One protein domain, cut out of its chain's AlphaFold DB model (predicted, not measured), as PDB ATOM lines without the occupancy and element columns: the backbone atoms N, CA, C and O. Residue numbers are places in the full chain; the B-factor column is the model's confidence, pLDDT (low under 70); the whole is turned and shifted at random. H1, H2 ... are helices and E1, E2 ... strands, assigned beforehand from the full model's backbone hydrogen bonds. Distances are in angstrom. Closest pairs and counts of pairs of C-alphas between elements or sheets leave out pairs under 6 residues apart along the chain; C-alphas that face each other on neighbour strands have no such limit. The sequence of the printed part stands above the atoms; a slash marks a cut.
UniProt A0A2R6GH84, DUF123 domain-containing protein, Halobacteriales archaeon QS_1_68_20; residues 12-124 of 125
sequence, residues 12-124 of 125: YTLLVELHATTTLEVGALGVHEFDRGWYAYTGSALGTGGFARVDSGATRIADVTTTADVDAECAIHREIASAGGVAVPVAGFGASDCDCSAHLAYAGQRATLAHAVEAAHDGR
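AT A GLANCE: This is residues 12 to 124 of the 125 residues of the protein "DUF123 domain-containing protein" of Halobacteriales archaeon QS_1_68_20 (UniProt A0A2R6GH84). A strongly twisted sheet of four strands, E5, E1, E4 and E6, forms a wall with helices H1 and H2 packed over one face, and the small hairpin of E2 and E3 reaches out beyond one end of E1 and E4. The printed part has 113 residues, with two named helices and six named strands in the order E1 E2 E3 E4 E5 H1 E6 H2. The sheet order is E5 - E1 - E4 - E6, all antiparallel, and the class is mixed, helices and strands. It is compact, with a radius of gyration of the C-alphas of 13.0 A and spans of 34 by 29 by 21 A.

IN THESE COORDINATES: In the large sheet, E5 is residues 59 to 67, 24.0 A, and bends by 52 degrees at residue 62; E1 is 12 to 18, 19.0 A, from C-alpha 12 at (-30.283, -32.416, -13.312); E4 is 37 to 44, 23.5 A; E6 is 104 to 107. H1 is 73 to 82, 14.3 A, and H2 is 110 to 122, 17.9 A, ending at C-alpha 122 (-21.083, -40.461, -13.411). E2 is 22 to 25 and E3 is 31 to 34.

HOW THE PARTS SIT: N 14 and O 41 of E1 and E4 are 2.9 A apart, N 13 and O 65 of E1 and E5 2.8 A, and N 40 and O 105 of E4 and E6 2.8 A, within hydrogen-bond range. Two layers, helices on one face of a sheet, are made by H1 and H2 on this sheet. H2 lies over E1 and E4 at a height over the sheet of 8.6 A; H1 lies over E4 at 8.3 A. H1 and H2 touch, closest at the C-alphas of Ile 80 and Ala 116, 5.1 A, at a steep tilt of 44 degrees, opposite ways. In both helices every O i to N i+4 pair is within hydrogen-bond range. In the hairpin of E2 and E3, N 24 and O 32 are 2.9 A apart, within hydrogen-bond range; E3 and H1 are apart.

THE WHOLE: The C-alphas farthest apart, those of Thr 21 and Asp 69, are 35.5 A apart. The printed part has no cut. The links E4 to E5 and H1 to E6 are long. Residues 45 to 57 are under pLDDT 70; the mean of the printed part is 84.9.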
ATOM      1  N   TYR A  12     -31.029 -33.197 -14.287       88.00
ATOM      2  CA  TYR A  12     -30.283 -32.416 -13.312       88.00
ATOM      3  C   TYR A  12     -30.621 -32.854 -11.892       88.00
ATOM      4  O   TYR A  12     -31.752 -33.235 -11.598       88.00
ATOM      5  N   THR A  13     -29.649 -32.720 -10.998       91.75
ATOM      6  CA  THR A  13     -29.867 -32.793  -9.558       91.75
ATOM      7  C   THR A  13     -29.404 -31.494  -8.908       91.75
ATOM      8  O   THR A  13     -28.246 -31.092  -9.043       91.75
ATOM      9  N   LEU A  14     -30.319 -30.817  -8.207       91.44
ATOM     10  CA  LEU A  14     -30.005 -29.638  -7.400       91.44
ATOM     11  C   LEU A  14     -29.643 -30.066  -5.991       91.44
ATOM     12  O   LEU A  14     -30.441 -30.734  -5.333       91.44
ATOM     13  N   LEU A  15     -28.493 -29.603  -5.510       92.31
ATOM     14  CA  LEU A  15     -28.102 -29.736  -4.117       92.31
ATOM     15  C   LEU A  15     -28.445 -28.442  -3.371       92.31
ATOM     16  O   LEU A  15     -27.888 -27.374  -3.646       92.31
ATOM     17  N   VAL A  16     -29.366 -28.540  -2.418       91.38
ATOM     18  CA  VAL A  16     -29.909 -27.415  -1.653       91.38
ATOM     19  C   VAL A  16     -29.559 -27.582  -0.181       91.38
ATOM     20  O   VAL A  16     -29.812 -28.626   0.415       91.38
ATOM     21  N   GLU A  17     -28.992 -26.540   0.411       92.88
ATOM     22  CA  GLU A  17     -28.784 -26.441   1.850       92.88
ATOM     23  C   GLU A  17     -29.998 -25.774   2.499       92.88
ATOM     24  O   GLU A  17     -30.447 -24.716   2.052       92.88
ATOM     25  N   LEU A  18     -30.499 -26.376   3.573       92.12
ATOM     26  CA  LEU A  18     -31.466 -25.775   4.477       92.12
ATOM     27  C   LEU A  18     -30.774 -25.488   5.813       92.12
ATOM     28  O   LEU A  18     -30.409 -26.404   6.554       92.12
ATOM     29  N   HIS A  19     -30.599 -24.207   6.128       90.25
ATOM     30  CA  HIS A  19     -29.817 -23.772   7.287       90.25
ATOM     31  C   HIS A  19     -30.565 -23.912   8.624       90.25
ATOM     32  O   HIS A  19     -29.938 -23.946   9.684       90.25
ATOM     33  N   ALA A  20     -31.894 -24.007   8.594       89.88
ATOM     34  CA  ALA A  20     -32.733 -24.160   9.776       89.88
ATOM     35  C   ALA A  20     -33.949 -25.030   9.457       89.88
ATOM     36  O   ALA A  20     -34.513 -24.909   8.374       89.88
ATOM     37  N   THR A  21     -34.357 -25.874  10.411       91.06
ATOM     38  CA  THR A  21     -35.589 -26.657  10.279       91.06
ATOM     39  C   THR A  21     -36.754 -25.704  10.044       91.06
ATOM     40  O   THR A  21     -36.919 -24.738  10.790       91.06
ATOM     41  N   THR A  22     -37.524 -25.949   8.990       89.69
ATOM     42  CA  THR A  22     -38.619 -25.066   8.593       89.69
ATOM     43  C   THR A  22     -39.793 -25.868   8.064       89.69
ATOM     44  O   THR A  22     -39.636 -26.921   7.452       89.69
ATOM     45  N   THR A  23     -40.991 -25.347   8.281       88.94
ATOM     46  CA  THR A  23     -42.221 -25.912   7.734       88.94
ATOM     47  C   THR A  23     -42.514 -25.253   6.389       88.94
ATOM     48  O   THR A  23     -42.540 -24.025   6.310       88.94
ATOM     49  N   LEU A  24     -42.720 -26.045   5.335       84.62
ATOM     50  CA  LEU A  24     -43.021 -25.558   3.984       84.62
ATOM     51  C   LEU A  24     -44.290 -26.218   3.448       84.62
ATOM     52  O   LEU A  24     -44.546 -27.398   3.684       84.62
ATOM     53  N   GLU A  25     -45.067 -25.457   2.686       85.06
ATOM     54  CA  GLU A  25     -46.164 -25.994   1.886       85.06
ATOM     55  C   GLU A  25     -45.623 -26.498   0.541       85.06
ATOM     56  O   GLU A  25     -44.987 -25.761  -0.212       85.06
ATOM     57  N   VAL A  26     -45.885 -27.766   0.240       84.88
ATOM     58  CA  VAL A  26     -45.434 -28.468  -0.962       84.88
ATOM     59  C   VAL A  26     -46.623 -28.681  -1.897       84.88
ATOM     60  O   VAL A  26     -47.088 -29.801  -2.095       84.88
ATOM     61  N   GLY A  27     -47.148 -27.596  -2.469       83.56
ATOM     62  CA  GLY A  27     -48.269 -27.644  -3.415       83.56
ATOM     63  C   GLY A  27     -49.392 -28.598  -2.970       83.56
ATOM     64  O   GLY A  27     -49.864 -28.541  -1.838       83.56
ATOM     65  N   ALA A  28     -49.783 -29.532  -3.844       84.31
ATOM     66  CA  ALA A  28     -50.835 -30.513  -3.553       84.31
ATOM     67  C   ALA A  28     -50.464 -31.573  -2.493       84.31
ATOM     68  O   ALA A  28     -51.352 -32.263  -1.996       84.31
ATOM     69  N   LEU A  29     -49.182 -31.711  -2.134       85.25
ATOM     70  CA  LEU A  29     -48.719 -32.630  -1.086       85.25
ATOM     71  C   LEU A  29     -48.931 -32.059   0.324       85.25
ATOM     72  O   LEU A  29     -48.758 -32.784   1.304       85.25
ATOM     73  N   GLY A  30     -49.333 -30.789   0.438       87.81
ATOM     74  CA  GLY A  30     -49.649 -30.141   1.706       87.81
ATOM     75  C   GLY A  30     -48.415 -29.671   2.472       87.81
ATOM     76  O   GLY A  30     -47.359 -29.422   1.898       87.81
ATOM     77  N   VAL A  31     -48.566 -29.500   3.782       88.44
ATOM     78  CA  VAL A  31     -47.549 -28.902   4.656       88.44
ATOM     79  C   VAL A  31     -46.632 -29.979   5.235       88.44
ATOM     80  O   VAL A  31     -47.119 -30.939   5.828       88.44
ATOM     81  N   HIS A  32     -45.317 -29.789   5.107       88.81
ATOM     82  CA  HIS A  32     -44.286 -30.707   5.601       88.81
ATOM     83  C   HIS A  32     -43.226 -29.965   6.414       88.81
ATOM     84  O   HIS A  32     -42.892 -28.814   6.126       88.81
ATOM     85  N   GLU A  33     -42.687 -30.631   7.433       91.88
ATOM     86  CA  GLU A  33     -41.514 -30.157   8.170       91.88
ATOM     87  C   GLU A  33     -40.240 -30.657   7.487       91.88
ATOM     88  O   GLU A  33     -40.104 -31.839   7.177       91.88
ATOM     89  N   PHE A  34     -39.312 -29.740   7.238       91.25
ATOM     90  CA  PHE A  34     -38.021 -30.017   6.630       91.25
ATOM     91  C   PHE A  34     -36.930 -29.787   7.665       91.25
ATOM     92  O   PHE A  34     -36.743 -28.659   8.122       91.25
ATOM     93  N   ASP A  35     -36.203 -30.841   8.022       93.94
ATOM     94  CA  ASP A  35     -35.035 -30.762   8.890       93.94
ATOM     95  C   ASP A  35     -33.888 -29.972   8.262       93.94
ATOM     96  O   ASP A  35     -33.564 -30.118   7.083       93.94
ATOM     97  N   ARG A  36     -33.170 -29.189   9.076       94.50
ATOM     98  CA  ARG A  36     -31.908 -28.589   8.620       94.50
ATOM     99  C   ARG A  36     -30.980 -29.664   8.030       94.50
ATOM    100  O   ARG A  36     -30.872 -30.777   8.558       94.50
ATOM    101  N   GLY A  37     -30.259 -29.314   6.974       95.12
ATOM    102  CA  GLY A  37     -29.371 -30.243   6.285       95.12
ATOM    103  C   GLY A  37     -29.382 -30.037   4.782       95.12
ATOM    104  O   GLY A  37     -29.490 -28.910   4.301       95.12
ATOM    105  N   TRP A  38     -29.223 -31.133   4.051       95.88
ATOM    106  CA  TRP A  38     -28.992 -31.126   2.615       95.88
ATOM    107  C   TRP A  38     -30.075 -31.907   1.896       95.88
ATOM    108  O   TRP A  38     -30.425 -33.016   2.297       95.88
ATOM    109  N   TYR A  39     -30.567 -31.327   0.811       95.25
ATOM    110  CA  TYR A  39     -31.611 -31.884  -0.029       95.25
ATOM    111  C   TYR A  39     -31.114 -31.998  -1.464       95.25
ATOM    112  O   TYR A  39     -30.484 -31.077  -1.978       95.25
ATOM    113  N   ALA A  40     -31.401 -33.127  -2.104       94.69
ATOM    114  CA  ALA A  40     -31.094 -33.384  -3.498       94.69
ATOM    115  C   ALA A  40     -32.399 -33.630  -4.236       94.69
ATOM    116  O   ALA A  40     -33.074 -34.635  -4.006       94.69
ATOM    117  N   TYR A  41     -32.760 -32.699  -5.106       91.81
ATOM    118  CA  TYR A  41     -33.908 -32.857  -5.981       91.81
ATOM    119  C   TYR A  41     -33.429 -33.218  -7.377       91.81
ATOM    120  O   TYR A  41     -32.632 -32.476  -7.946       91.81
ATOM    121  N   THR A  42     -33.920 -34.334  -7.909       90.62
ATOM    122  CA  THR A  42     -33.612 -34.790  -9.270       90.62
ATOM    123  C   THR A  42     -34.798 -34.486 -10.171       90.62
ATOM    124  O   THR A  42     -35.928 -34.775  -9.795       90.62
ATOM    125  N   GLY A  43     -34.544 -33.886 -11.328       85.56
ATOM    126  CA  GLY A  43     -35.579 -33.508 -12.281       85.56
ATOM    127  C   GLY A  43     -35.083 -33.555 -13.720       85.56
ATOM    128  O   GLY A  43     -33.885 -33.442 -13.994       85.56
ATOM    129  N   SER A  44     -36.014 -33.684 -14.656       75.94
ATOM    130  CA  SER A  44     -35.763 -33.524 -16.087       75.94
ATOM    131  C   SER A  44     -35.804 -32.046 -16.497       75.94
ATOM    132  O   SER A  44     -36.642 -31.256 -16.050       75.94
ATOM    133  N   ALA A  45     -34.900 -31.638 -17.392       64.56
ATOM    134  CA  ALA A  45     -34.810 -30.268 -17.911       64.56
ATOM    135  C   ALA A  45     -36.026 -29.821 -18.767       64.56
ATOM    136  O   ALA A  45     -36.012 -28.722 -19.319       64.56
ATOM    137  N   LEU A  46     -37.086 -30.637 -18.868       49.44
ATOM    138  CA  LEU A  46     -38.243 -30.451 -19.756       49.44
ATOM    139  C   LEU A  46     -39.585 -30.152 -19.048       49.44
ATOM    140  O   LEU A  46     -40.604 -30.003 -19.721       49.44
ATOM    141  N   GLY A  47     -39.628 -30.000 -17.719       44.81
ATOM    142  CA  GLY A  47     -40.875 -29.739 -16.981       44.81
ATOM    143  C   GLY A  47     -41.122 -28.266 -16.625       44.81
ATOM    144  O   GLY A  47     -40.401 -27.683 -15.817       44.81
ATOM    145  N   THR A  48     -42.205 -27.675 -17.138       40.41
ATOM    146  CA  THR A  48     -42.686 -26.289 -16.928       40.41
ATOM    147  C   THR A  48     -43.114 -25.918 -15.489       40.41
ATOM    148  O   THR A  48     -43.898 -24.985 -15.314       40.41
ATOM    149  N   GLY A  49     -42.627 -26.577 -14.429       46.41
ATOM    150  CA  GLY A  49     -43.183 -26.319 -13.090       46.41
ATOM    151  C   GLY A  49     -42.516 -26.927 -11.854       46.41
ATOM    152  O   GLY A  49     -43.209 -27.075 -10.854       46.41
ATOM    153  N   GLY A  50     -41.225 -27.275 -11.867       47.25
ATOM    154  CA  GLY A  50     -40.602 -27.970 -10.720       47.25
ATOM    155  C   GLY A  50     -40.119 -27.085  -9.561       47.25
ATOM    156  O   GLY A  50     -40.187 -27.490  -8.406       47.25
ATOM    157  N   PHE A  51     -39.667 -25.856  -9.838       49.34
ATOM    158  CA  PHE A  51     -39.180 -24.933  -8.804       49.34
ATOM    159  C   PHE A  51     -40.014 -23.663  -8.761       49.34
ATOM    160  O   PHE A  51     -39.624 -22.598  -9.244       49.34
ATOM    161  N   ALA A  52     -41.178 -23.766  -8.126       43.69
ATOM    162  CA  ALA A  52     -41.812 -22.600  -7.540       43.69
ATOM    163  C   ALA A  52     -40.859 -22.041  -6.468       43.69
ATOM    164  O   ALA A  52     -40.763 -22.582  -5.375       43.69
ATOM    165  N   ARG A  53     -40.083 -21.019  -6.853       50.03
ATOM    166  CA  ARG A  53     -39.305 -20.089  -6.014       50.03
ATOM    167  C   ARG A  53     -38.995 -20.598  -4.599       50.03
ATOM    168  O   ARG A  53     -39.721 -20.322  -3.649       50.03
ATOM    169  N   VAL A  54     -37.848 -21.256  -4.461       52.16
ATOM    170  CA  VAL A  54     -37.208 -21.490  -3.164       52.16
ATOM    171  C   VAL A  54     -36.584 -20.163  -2.711       52.16
ATOM    172  O   VAL A  54     -35.413 -19.899  -2.951       52.16
ATOM    173  N   ASP A  55     -37.402 -19.290  -2.125       53.72
ATOM    174  CA  ASP A  55     -36.961 -18.066  -1.444       53.72
ATOM    175  C   ASP A  55     -37.652 -17.986  -0.079       53.72
ATOM    176  O   ASP A  55     -38.603 -17.241   0.136       53.72
ATOM    177  N   SER A  56     -37.215 -18.854   0.835       56.94
ATOM    178  CA  SER A  56     -37.655 -18.842   2.238       56.94
ATOM    179  C   SER A  56     -36.716 -18.029   3.140       56.94
ATOM    180  O   SER A  56     -36.938 -17.941   4.344       56.94
ATOM    181  N   GLY A  57     -35.612 -17.498   2.595       67.00
ATOM    182  CA  GLY A  57     -34.485 -16.956   3.365       67.00
ATOM    183  C   GLY A  57     -33.656 -18.007   4.129       67.00
ATOM    184  O   GLY A  57     -32.539 -17.705   4.542       67.00
ATOM    185  N   ALA A  58     -34.155 -19.241   4.289       72.75
ATOM    186  CA  ALA A  58     -33.488 -20.336   5.005       72.75
ATOM    187  C   ALA A  58     -32.758 -21.332   4.084       72.75
ATOM    188  O   ALA A  58     -32.018 -22.193   4.562       72.75
ATOM    189  N   THR A  59     -32.969 -21.224   2.773       80.88
ATOM    190  CA  THR A  59     -32.520 -22.181   1.754       80.88
ATOM    191  C   THR A  59     -31.494 -21.573   0.805       80.88
ATOM    192  O   THR A  59     -31.683 -20.452   0.330       80.88
ATOM    193  N   ARG A  60     -30.460 -22.336   0.448       83.62
ATOM    194  CA  ARG A  60     -29.429 -21.944  -0.522       83.62
ATOM    195  C   ARG A  60     -29.190 -23.066  -1.529       83.62
ATOM    196  O   ARG A  60     -28.844 -24.177  -1.141       83.62
ATOM    197  N   ILE A  61     -29.291 -22.770  -2.827       83.56
ATOM    198  CA  ILE A  61     -28.781 -23.678  -3.868       83.56
ATOM    199  C   ILE A  61     -27.255 -23.645  -3.788       83.56
ATOM    200  O   ILE A  61     -26.637 -22.588  -3.942       83.56
ATOM    201  N   ALA A  62     -26.654 -24.789  -3.486       84.88
ATOM    202  CA  ALA A  62     -25.216 -24.905  -3.312       84.88
ATOM    203  C   ALA A  62     -24.521 -25.420  -4.568       84.88
ATOM    204  O   ALA A  62     -23.391 -25.009  -4.822       84.88
ATOM    205  N   ASP A  63     -25.178 -26.318  -5.306       83.69
ATOM    206  CA  ASP A  63     -24.608 -26.942  -6.493       83.69
ATOM    207  C   ASP A  63     -25.684 -27.488  -7.441       83.69
ATOM    208  O   ASP A  63     -26.827 -27.725  -7.037       83.69
ATOM    209  N   VAL A  64     -25.298 -27.690  -8.701       88.25
ATOM    210  CA  VAL A  64     -26.135 -28.276  -9.752       88.25
ATOM    211  C   VAL A  64     -25.304 -29.276 -10.541       88.25
ATOM    212  O   VAL A  64     -24.346 -28.897 -11.209       88.25
ATOM    213  N   THR A  65     -25.694 -30.550 -10.504       86.56
ATOM    214  CA  THR A  65     -25.088 -31.594 -11.342       86.56
ATOM    215  C   THR A  65     -26.024 -31.931 -12.492       86.56
ATOM    216  O   THR A  65     -27.229 -32.052 -12.287       86.56
ATOM    217  N   THR A  66     -25.492 -32.072 -13.706       87.12
ATOM    218  CA  THR A  66     -26.277 -32.415 -14.897       87.12
ATOM    219  C   THR A  66     -25.688 -33.613 -15.638       87.12
ATOM    220  O   THR A  66     -24.470 -33.818 -15.674       87.12
ATOM    221  N   THR A  67     -26.572 -34.399 -16.248       83.88
ATOM    222  CA  THR A  67     -26.263 -35.383 -17.288       83.88
ATOM    223  C   THR A  67     -27.038 -34.970 -18.531       83.88
ATOM    224  O   THR A  67     -28.268 -34.956 -18.514       83.88
ATOM    225  N   ALA A  68     -26.319 -34.560 -19.575       82.88
ATOM    226  CA  ALA A  68     -26.911 -34.089 -20.823       82.88
ATOM    227  C   ALA A  68     -27.503 -35.247 -21.632       82.88
ATOM    228  O   ALA A  68     -27.019 -36.370 -21.535       82.88
ATOM    229  N   ASP A  69     -28.529 -34.945 -22.429       78.94
ATOM    230  CA  ASP A  69     -29.116 -35.831 -23.448       78.94
ATOM    231  C   ASP A  69     -29.601 -37.206 -22.962       78.94
ATOM    232  O   ASP A  69     -29.869 -38.103 -23.765       78.94
ATOM    233  N   VAL A  70     -29.753 -37.371 -21.646       78.62
ATOM    234  CA  VAL A  70     -30.243 -38.590 -21.012       78.62
ATOM    235  C   VAL A  70     -31.374 -38.244 -20.053       78.62
ATOM    236  O   VAL A  70     -31.197 -37.504 -19.077       78.62
ATOM    237  N   ASP A  71     -32.528 -38.857 -20.301       80.56
ATOM    238  CA  ASP A  71     -33.641 -38.917 -19.362       80.56
ATOM    239  C   ASP A  71     -33.428 -40.097 -18.395       80.56
ATOM    240  O   ASP A  71     -33.795 -41.243 -18.661       80.56
ATOM    241  N   ALA A  72     -32.718 -39.823 -17.300       84.69
ATOM    242  CA  ALA A  72     -32.331 -40.789 -16.276       84.69
ATOM    243  C   ALA A  72     -32.776 -40.355 -14.872       84.69
ATOM    244  O   ALA A  72     -32.267 -40.893 -13.890       84.69
ATOM    245  N   GLU A  73     -33.743 -39.438 -14.757       88.00
ATOM    246  CA  GLU A  73     -34.259 -38.897 -13.490       88.00
ATOM    247  C   GLU A  73     -34.562 -40.001 -12.468       88.00
ATOM    248  O   GLU A  73     -33.994 -40.037 -11.374       88.00
ATOM    249  N   CYS A  74     -35.368 -40.982 -12.876       90.62
ATOM    250  CA  CYS A  74     -35.731 -42.122 -12.042       90.62
ATOM    251  C   CYS A  74     -34.523 -42.987 -11.641       90.62
ATOM    252  O   CYS A  74     -34.479 -43.531 -10.538       90.62
ATOM    253  N   ALA A  75     -33.567 -43.189 -12.550       90.69
ATOM    254  CA  ALA A  75     -32.400 -44.031 -12.295       90.69
ATOM    255  C   ALA A  75     -31.430 -43.344 -11.326       90.69
ATOM    256  O   ALA A  75     -31.007 -43.964 -10.351       90.69
ATOM    257  N   ILE A  76     -31.157 -42.059 -11.560       92.06
ATOM    258  CA  ILE A  76     -30.314 -41.214 -10.714       92.06
ATOM    259  C   ILE A  76     -30.912 -41.119  -9.311       92.06
ATOM    260  O   ILE A  76     -30.218 -41.387  -8.331       92.06
ATOM    261  N   HIS A  77     -32.214 -40.839  -9.191       92.56
ATOM    262  CA  HIS A  77     -32.831 -40.727  -7.875       92.56
ATOM    263  C   HIS A  77     -32.801 -42.045  -7.090       92.56
ATOM    264  O   HIS A  77     -32.471 -42.035  -5.906       92.56
ATOM    265  N   ARG A  78     -33.111 -43.187  -7.721       91.75
ATOM    266  CA  ARG A  78     -33.073 -44.492  -7.033       91.75
ATOM    267  C   ARG A  78     -31.683 -44.819  -6.506       91.75
ATOM    268  O   ARG A  78     -31.560 -45.357  -5.410       91.75
ATOM    269  N   GLU A  79     -30.654 -44.489  -7.276       94.56
ATOM    270  CA  GLU A  79     -29.270 -44.690  -6.869       94.56
ATOM    271  C   GLU A  79     -28.914 -43.812  -5.662       94.56
ATOM    272  O   GLU A  79     -28.472 -44.341  -4.640       94.56
ATOM    273  N   ILE A  80     -29.236 -42.513  -5.712       94.25
ATOM    274  CA  ILE A  80     -29.047 -41.584  -4.587       94.25
ATOM    275  C   ILE A  80     -29.797 -42.070  -3.340       94.25
ATOM    276  O   ILE A  80     -29.223 -42.131  -2.255       94.25
ATOM    277  N   ALA A  81     -31.070 -42.444  -3.484       93.81
ATOM    278  CA  ALA A  81     -31.918 -42.891  -2.380       93.81
ATOM    279  C   ALA A  81     -31.455 -44.223  -1.763       93.81
ATOM    280  O   ALA A  81     -31.791 -44.515  -0.617       93.81
ATOM    281  N   SER A  82     -30.675 -45.023  -2.498       93.19
ATOM    282  CA  SER A  82     -30.077 -46.260  -1.991       93.19
ATOM    283  C   SER A  82     -28.774 -46.047  -1.210       93.19
ATOM    284  O   SER A  82     -28.285 -46.980  -0.569       93.19
ATOM    285  N   ALA A  83     -28.204 -44.835  -1.237       93.44
ATOM    286  CA  ALA A  83     -26.964 -44.532  -0.538       93.44
ATOM    287  C   ALA A  83     -27.159 -44.504   0.989       93.44
ATOM    288  O   ALA A  83     -28.166 -44.038   1.525       93.44
ATOM    289  N   GLY A  84     -26.155 -44.993   1.722       94.00
ATOM    290  CA  GLY A  84     -26.190 -45.003   3.182       94.00
ATOM    291  C   GLY A  84     -26.280 -43.588   3.763       94.00
ATOM    292  O   GLY A  84     -25.495 -42.713   3.405       94.00
ATOM    293  N   GLY A  85     -27.212 -43.373   4.695       92.62
ATOM    294  CA  GLY A  85     -27.425 -42.066   5.327       92.62
ATOM    295  C   GLY A  85     -28.275 -41.092   4.505       92.62
ATOM    296  O   GLY A  85     -28.340 -39.915   4.865       92.62
ATOM    297  N   VAL A  86     -28.921 -41.574   3.438       95.69
ATOM    298  CA  VAL A  86     -29.911 -40.828   2.659       95.69
ATOM    299  C   VAL A  86     -31.325 -41.276   3.039       95.69
ATOM    300  O   VAL A  86     -31.581 -42.459   3.255       95.69
ATOM    301  N   ALA A  87     -32.245 -40.319   3.132       94.38
ATOM    302  CA  ALA A  87     -33.667 -40.552   3.360       94.38
ATOM    303  C   ALA A  87     -34.517 -39.879   2.272       94.38
ATOM    304  O   ALA A  87     -34.055 -38.975   1.578       94.38
ATOM    305  N   VAL A  88     -35.779 -40.295   2.159       92.12
ATOM    306  CA  VAL A  88     -36.782 -39.679   1.279       92.12
ATOM    307  C   VAL A  88     -37.810 -38.963   2.163       92.12
ATOM    308  O   VAL A  88     -38.660 -39.633   2.750       92.12
ATOM    309  N   PRO A  89     -37.716 -37.631   2.328       89.50
ATOM    310  CA  PRO A  89     -38.457 -36.911   3.367       89.50
ATOM    311  C   PRO A  89     -39.916 -36.629   2.991       89.50
ATOM    312  O   PRO A  89     -40.764 -36.536   3.871       89.50
ATOM    313  N   VAL A  90     -40.218 -36.491   1.696       88.25
ATOM    314  CA  VAL A  90     -41.553 -36.120   1.207       88.25
ATOM    315  C   VAL A  90     -41.958 -37.068   0.089       88.25
ATOM    316  O   VAL A  90     -41.485 -36.952  -1.043       88.25
ATOM    317  N   ALA A  91     -42.840 -38.012   0.409       88.50
ATOM    318  CA  ALA A  91     -43.400 -38.927  -0.577       88.50
ATOM    319  C   ALA A  91     -44.211 -38.160  -1.642       88.50
ATOM    320  O   ALA A  91     -44.918 -37.203  -1.336       88.50
ATOM    321  N   GLY A  92     -44.097 -38.583  -2.898       85.62
ATOM    322  CA  GLY A  92     -44.737 -37.985  -4.067       85.62
ATOM    323  C   GLY A  92     -44.036 -36.739  -4.618       85.62
ATOM    324  O   GLY A  92     -44.422 -36.259  -5.683       85.62
ATOM    325  N   PHE A  93     -43.007 -36.204  -3.947       88.06
ATOM    326  CA  PHE A  93     -42.320 -34.994  -4.411       88.06
ATOM    327  C   PHE A  93     -41.635 -35.248  -5.756       88.06
ATOM    328  O   PHE A  93     -40.729 -36.069  -5.820       88.06
ATOM    329  N   GLY A  94     -42.026 -34.541  -6.818       82.75
ATOM    330  CA  GLY A  94     -41.397 -34.669  -8.140       82.75
ATOM    331  C   GLY A  94     -41.670 -35.983  -8.880       82.75
ATOM    332  O   GLY A  94     -41.126 -36.167  -9.954       82.75
ATOM    333  N   ALA A  95     -42.518 -36.869  -8.347       84.00
ATOM    334  CA  ALA A  95     -42.850 -38.160  -8.957       84.00
ATOM    335  C   ALA A  95     -44.245 -38.151  -9.620       84.00
ATOM    336  O   ALA A  95     -45.016 -39.093  -9.490       84.00
ATOM    337  N   SER A  96     -44.629 -37.046 -10.267       75.25
ATOM    338  CA  SER A  96     -46.001 -36.848 -10.773       75.25
ATOM    339  C   SER A  96     -46.371 -37.709 -11.984       75.25
ATOM    340  O   SER A  96     -47.552 -37.930 -12.242       75.25
ATOM    341  N   ASP A  97     -45.380 -38.155 -12.743       79.94
ATOM    342  CA  ASP A  97     -45.500 -38.876 -14.011       79.94
ATOM    343  C   ASP A  97     -44.790 -40.241 -13.990       79.94
ATOM    344  O   ASP A  97     -44.685 -40.908 -15.020       79.94
ATOM    345  N   CYS A  98     -44.346 -40.690 -12.813       84.19
ATOM    346  CA  CYS A  98     -43.684 -41.976 -12.615       84.19
ATOM    347  C   CYS A  98     -44.126 -42.658 -11.310       84.19
ATOM    348  O   CYS A  98     -44.702 -42.037 -10.424       84.19
ATOM    349  N   ASP A  99     -43.809 -43.949 -11.169       83.06
ATOM    350  CA  ASP A  99     -44.145 -44.744  -9.976       83.06
ATOM    351  C   ASP A  99     -43.106 -44.611  -8.839       83.06
ATOM    352  O   ASP A  99     -43.046 -45.441  -7.927       83.06
ATOM    353  N   CYS A 100     -42.222 -43.611  -8.897       85.38
ATOM    354  CA  CYS A 100     -41.230 -43.383  -7.850       85.38
ATOM    355  C   CYS A 100     -41.902 -42.900  -6.557       85.38
ATOM    356  O   CYS A 100     -42.869 -42.144  -6.567       85.38
ATOM    357  N   SER A 101     -41.346 -43.292  -5.409       83.75
ATOM    358  CA  SER A 101     -41.836 -42.822  -4.109       83.75
ATOM    359  C   SER A 101     -41.644 -41.320  -3.915       83.75
ATOM    360  O   SER A 101     -42.421 -40.714  -3.192       83.75
ATOM    361  N   ALA A 102     -40.603 -40.741  -4.512       89.19
ATOM    362  CA  ALA A 102     -40.320 -39.314  -4.653       89.19
ATOM    363  C   ALA A 102     -39.104 -39.164  -5.589       89.19
ATOM    364  O   ALA A 102     -38.478 -40.165  -5.923       89.19
ATOM    365  N   HIS A 103     -38.742 -37.932  -5.935       90.31
ATOM    366  CA  HIS A 103     -37.467 -37.523  -6.534       90.31
ATOM    367  C   HIS A 103     -36.698 -36.521  -5.653       90.31
ATOM    368  O   HIS A 103     -35.791 -35.818  -6.107       90.31
ATOM    369  N   LEU A 104     -37.046 -36.475  -4.365       93.56
ATOM    370  CA  LEU A 104     -36.374 -35.687  -3.339       93.56
ATOM    371  C   LEU A 104     -35.651 -36.611  -2.358       93.56
ATOM    372  O   LEU A 104     -36.263 -37.488  -1.753       93.56
ATOM    373  N   ALA A 105     -34.356 -36.386  -2.182       95.50
ATOM    374  CA  ALA A 105     -33.512 -37.068  -1.212       95.50
ATOM    375  C   ALA A 105     -33.006 -36.083  -0.148       95.50
ATOM    376  O   ALA A 105     -32.847 -34.893  -0.420       95.50
ATOM    377  N   TYR A 106     -32.740 -36.582   1.056       96.75
ATOM    378  CA  TYR A 106     -32.242 -35.821   2.199       96.75
ATOM    379  C   TYR A 106     -31.043 -36.513   2.843       96.75
ATOM    380  O   TYR A 106     -31.046 -37.730   3.012       96.75
ATOM    381  N   ALA A 107     -30.064 -35.723   3.281       96.81
ATOM    382  CA  ALA A 107     -29.046 -36.153   4.227       96.81
ATOM    383  C   ALA A 107     -28.671 -35.010   5.179       96.81
ATOM    384  O   ALA A 107     -28.604 -33.843   4.795       96.81
ATOM    385  N   GLY A 108     -28.318 -35.344   6.422       95.19
ATOM    386  CA  GLY A 108     -27.828 -34.346   7.379       95.19
ATOM    387  C   GLY A 108     -26.459 -33.751   7.008       95.19
ATOM    388  O   GLY A 108     -26.097 -32.686   7.501       95.19
ATOM    389  N   GLN A 109     -25.690 -34.421   6.141       94.25
ATOM    390  CA  GLN A 109     -24.333 -34.021   5.754       94.25
ATOM    391  C   GLN A 109     -24.212 -33.826   4.242       94.25
ATOM    392  O   GLN A 109     -24.595 -34.700   3.465       94.25
ATOM    393  N   ARG A 110     -23.570 -32.719   3.836       94.88
ATOM    394  CA  ARG A 110     -23.307 -32.400   2.424       94.88
ATOM    395  C   ARG A 110     -22.579 -33.528   1.709       94.88
ATOM    396  O   ARG A 110     -22.981 -33.902   0.621       94.88
ATOM    397  N   ALA A 111     -21.508 -34.041   2.315       95.12
ATOM    398  CA  ALA A 111     -20.625 -35.021   1.685       95.12
ATOM    399  C   ALA A 111     -21.362 -36.320   1.332       95.12
ATOM    400  O   ALA A 111     -21.147 -36.860   0.254       95.12
ATOM    401  N   THR A 112     -22.269 -36.782   2.201       95.44
ATOM    402  CA  THR A 112     -23.114 -37.955   1.934       95.44
ATOM    403  C   THR A 112     -23.917 -37.766   0.654       95.44
ATOM    404  O   THR A 112     -23.907 -38.631  -0.216       95.44
ATOM    405  N   LEU A 113     -24.586 -36.620   0.534       94.31
ATOM    406  CA  LEU A 113     -25.483 -36.372  -0.583       94.31
ATOM    407  C   LEU A 113     -24.722 -36.014  -1.860       94.31
ATOM    408  O   LEU A 113     -25.052 -36.528  -2.918       94.31
ATOM    409  N   ALA A 114     -23.664 -35.206  -1.760       95.19
ATOM    410  CA  ALA A 114     -22.812 -34.842  -2.887       95.19
ATOM    411  C   ALA A 114     -22.152 -36.075  -3.524       95.19
ATOM    412  O   ALA A 114     -22.282 -36.261  -4.726       95.19
ATOM    413  N   HIS A 115     -21.548 -36.969  -2.728       95.62
ATOM    414  CA  HIS A 115     -20.961 -38.201  -3.268       95.62
ATOM    415  C   HIS A 115     -22.007 -39.106  -3.933       95.62
ATOM    416  O   HIS A 115     -21.721 -39.714  -4.961       95.62
ATOM    417  N   ALA A 116     -23.211 -39.206  -3.361       95.81
ATOM    418  CA  ALA A 116     -24.285 -40.006  -3.945       95.81
ATOM    419  C   ALA A 116     -24.761 -39.431  -5.290       95.81
ATOM    420  O   ALA A 116     -24.982 -40.182  -6.234       95.81
ATOM    421  N   VAL A 117     -24.886 -38.103  -5.382       95.31
ATOM    422  CA  VAL A 117     -25.251 -37.396  -6.618       95.31
ATOM    423  C   VAL A 117     -24.168 -37.567  -7.681       95.31
ATOM    424  O   VAL A 117     -24.479 -37.961  -8.802       95.31
ATOM    425  N   GLU A 118     -22.905 -37.323  -7.334       94.38
ATOM    426  CA  GLU A 118     -21.771 -37.480  -8.251       94.38
ATOM    427  C   GLU A 118     -21.704 -38.904  -8.815       94.38
ATOM    428  O   GLU A 118     -21.697 -39.072 -10.034       94.38
ATOM    429  N   ALA A 119     -21.755 -39.926  -7.953       93.38
ATOM    430  CA  ALA A 119     -21.731 -41.326  -8.374       93.38
ATOM    431  C   ALA A 119     -22.899 -41.680  -9.313       93.38
ATOM    432  O   ALA A 119     -22.685 -42.291 -10.363       93.38
ATOM    433  N   ALA A 120     -24.115 -41.234  -8.974       94.19
ATOM    434  CA  ALA A 120     -25.312 -41.509  -9.762       94.19
ATOM    435  C   ALA A 120     -25.282 -40.853 -11.147       94.19
ATOM    436  O   ALA A 120     -25.759 -41.444 -12.118       94.19
ATOM    437  N   HIS A 121     -24.719 -39.648 -11.258       92.56
ATOM    438  CA  HIS A 121     -24.542 -38.973 -12.541       92.56
ATOM    439  C   HIS A 121     -23.385 -39.566 -13.354       92.56
ATOM    440  O   HIS A 121     -23.544 -39.756 -14.559       92.56
ATOM    441  N   ASP A 122     -22.253 -39.896 -12.727       91.06
ATOM    442  CA  ASP A 122     -21.083 -40.461 -13.411       91.06
ATOM    443  C   ASP A 122     -21.380 -41.806 -14.075       91.06
ATOM    444  O   ASP A 122     -20.899 -42.062 -15.177       91.06
ATOM    445  N   GLY A 123     -22.239 -42.641 -13.484       86.44
ATOM    446  CA  GLY A 123     -22.668 -43.886 -14.125       86.44
ATOM    447  C   GLY A 123     -23.487 -43.696 -15.414       86.44
ATOM    448  O   GLY A 123     -23.832 -44.687 -16.058       86.44
ATOM    449  N   ARG A 124     -23.901 -42.456 -15.733       85.06
ATOM    450  CA  ARG A 124     -24.904 -42.096 -16.763       85.06
ATOM    451  C   ARG A 124     -24.323 -41.130 -17.807       85.06
ATOM    452  O   ARG A 124     -25.064 -40.695 -18.685       85.06
TER     453      ARG A 124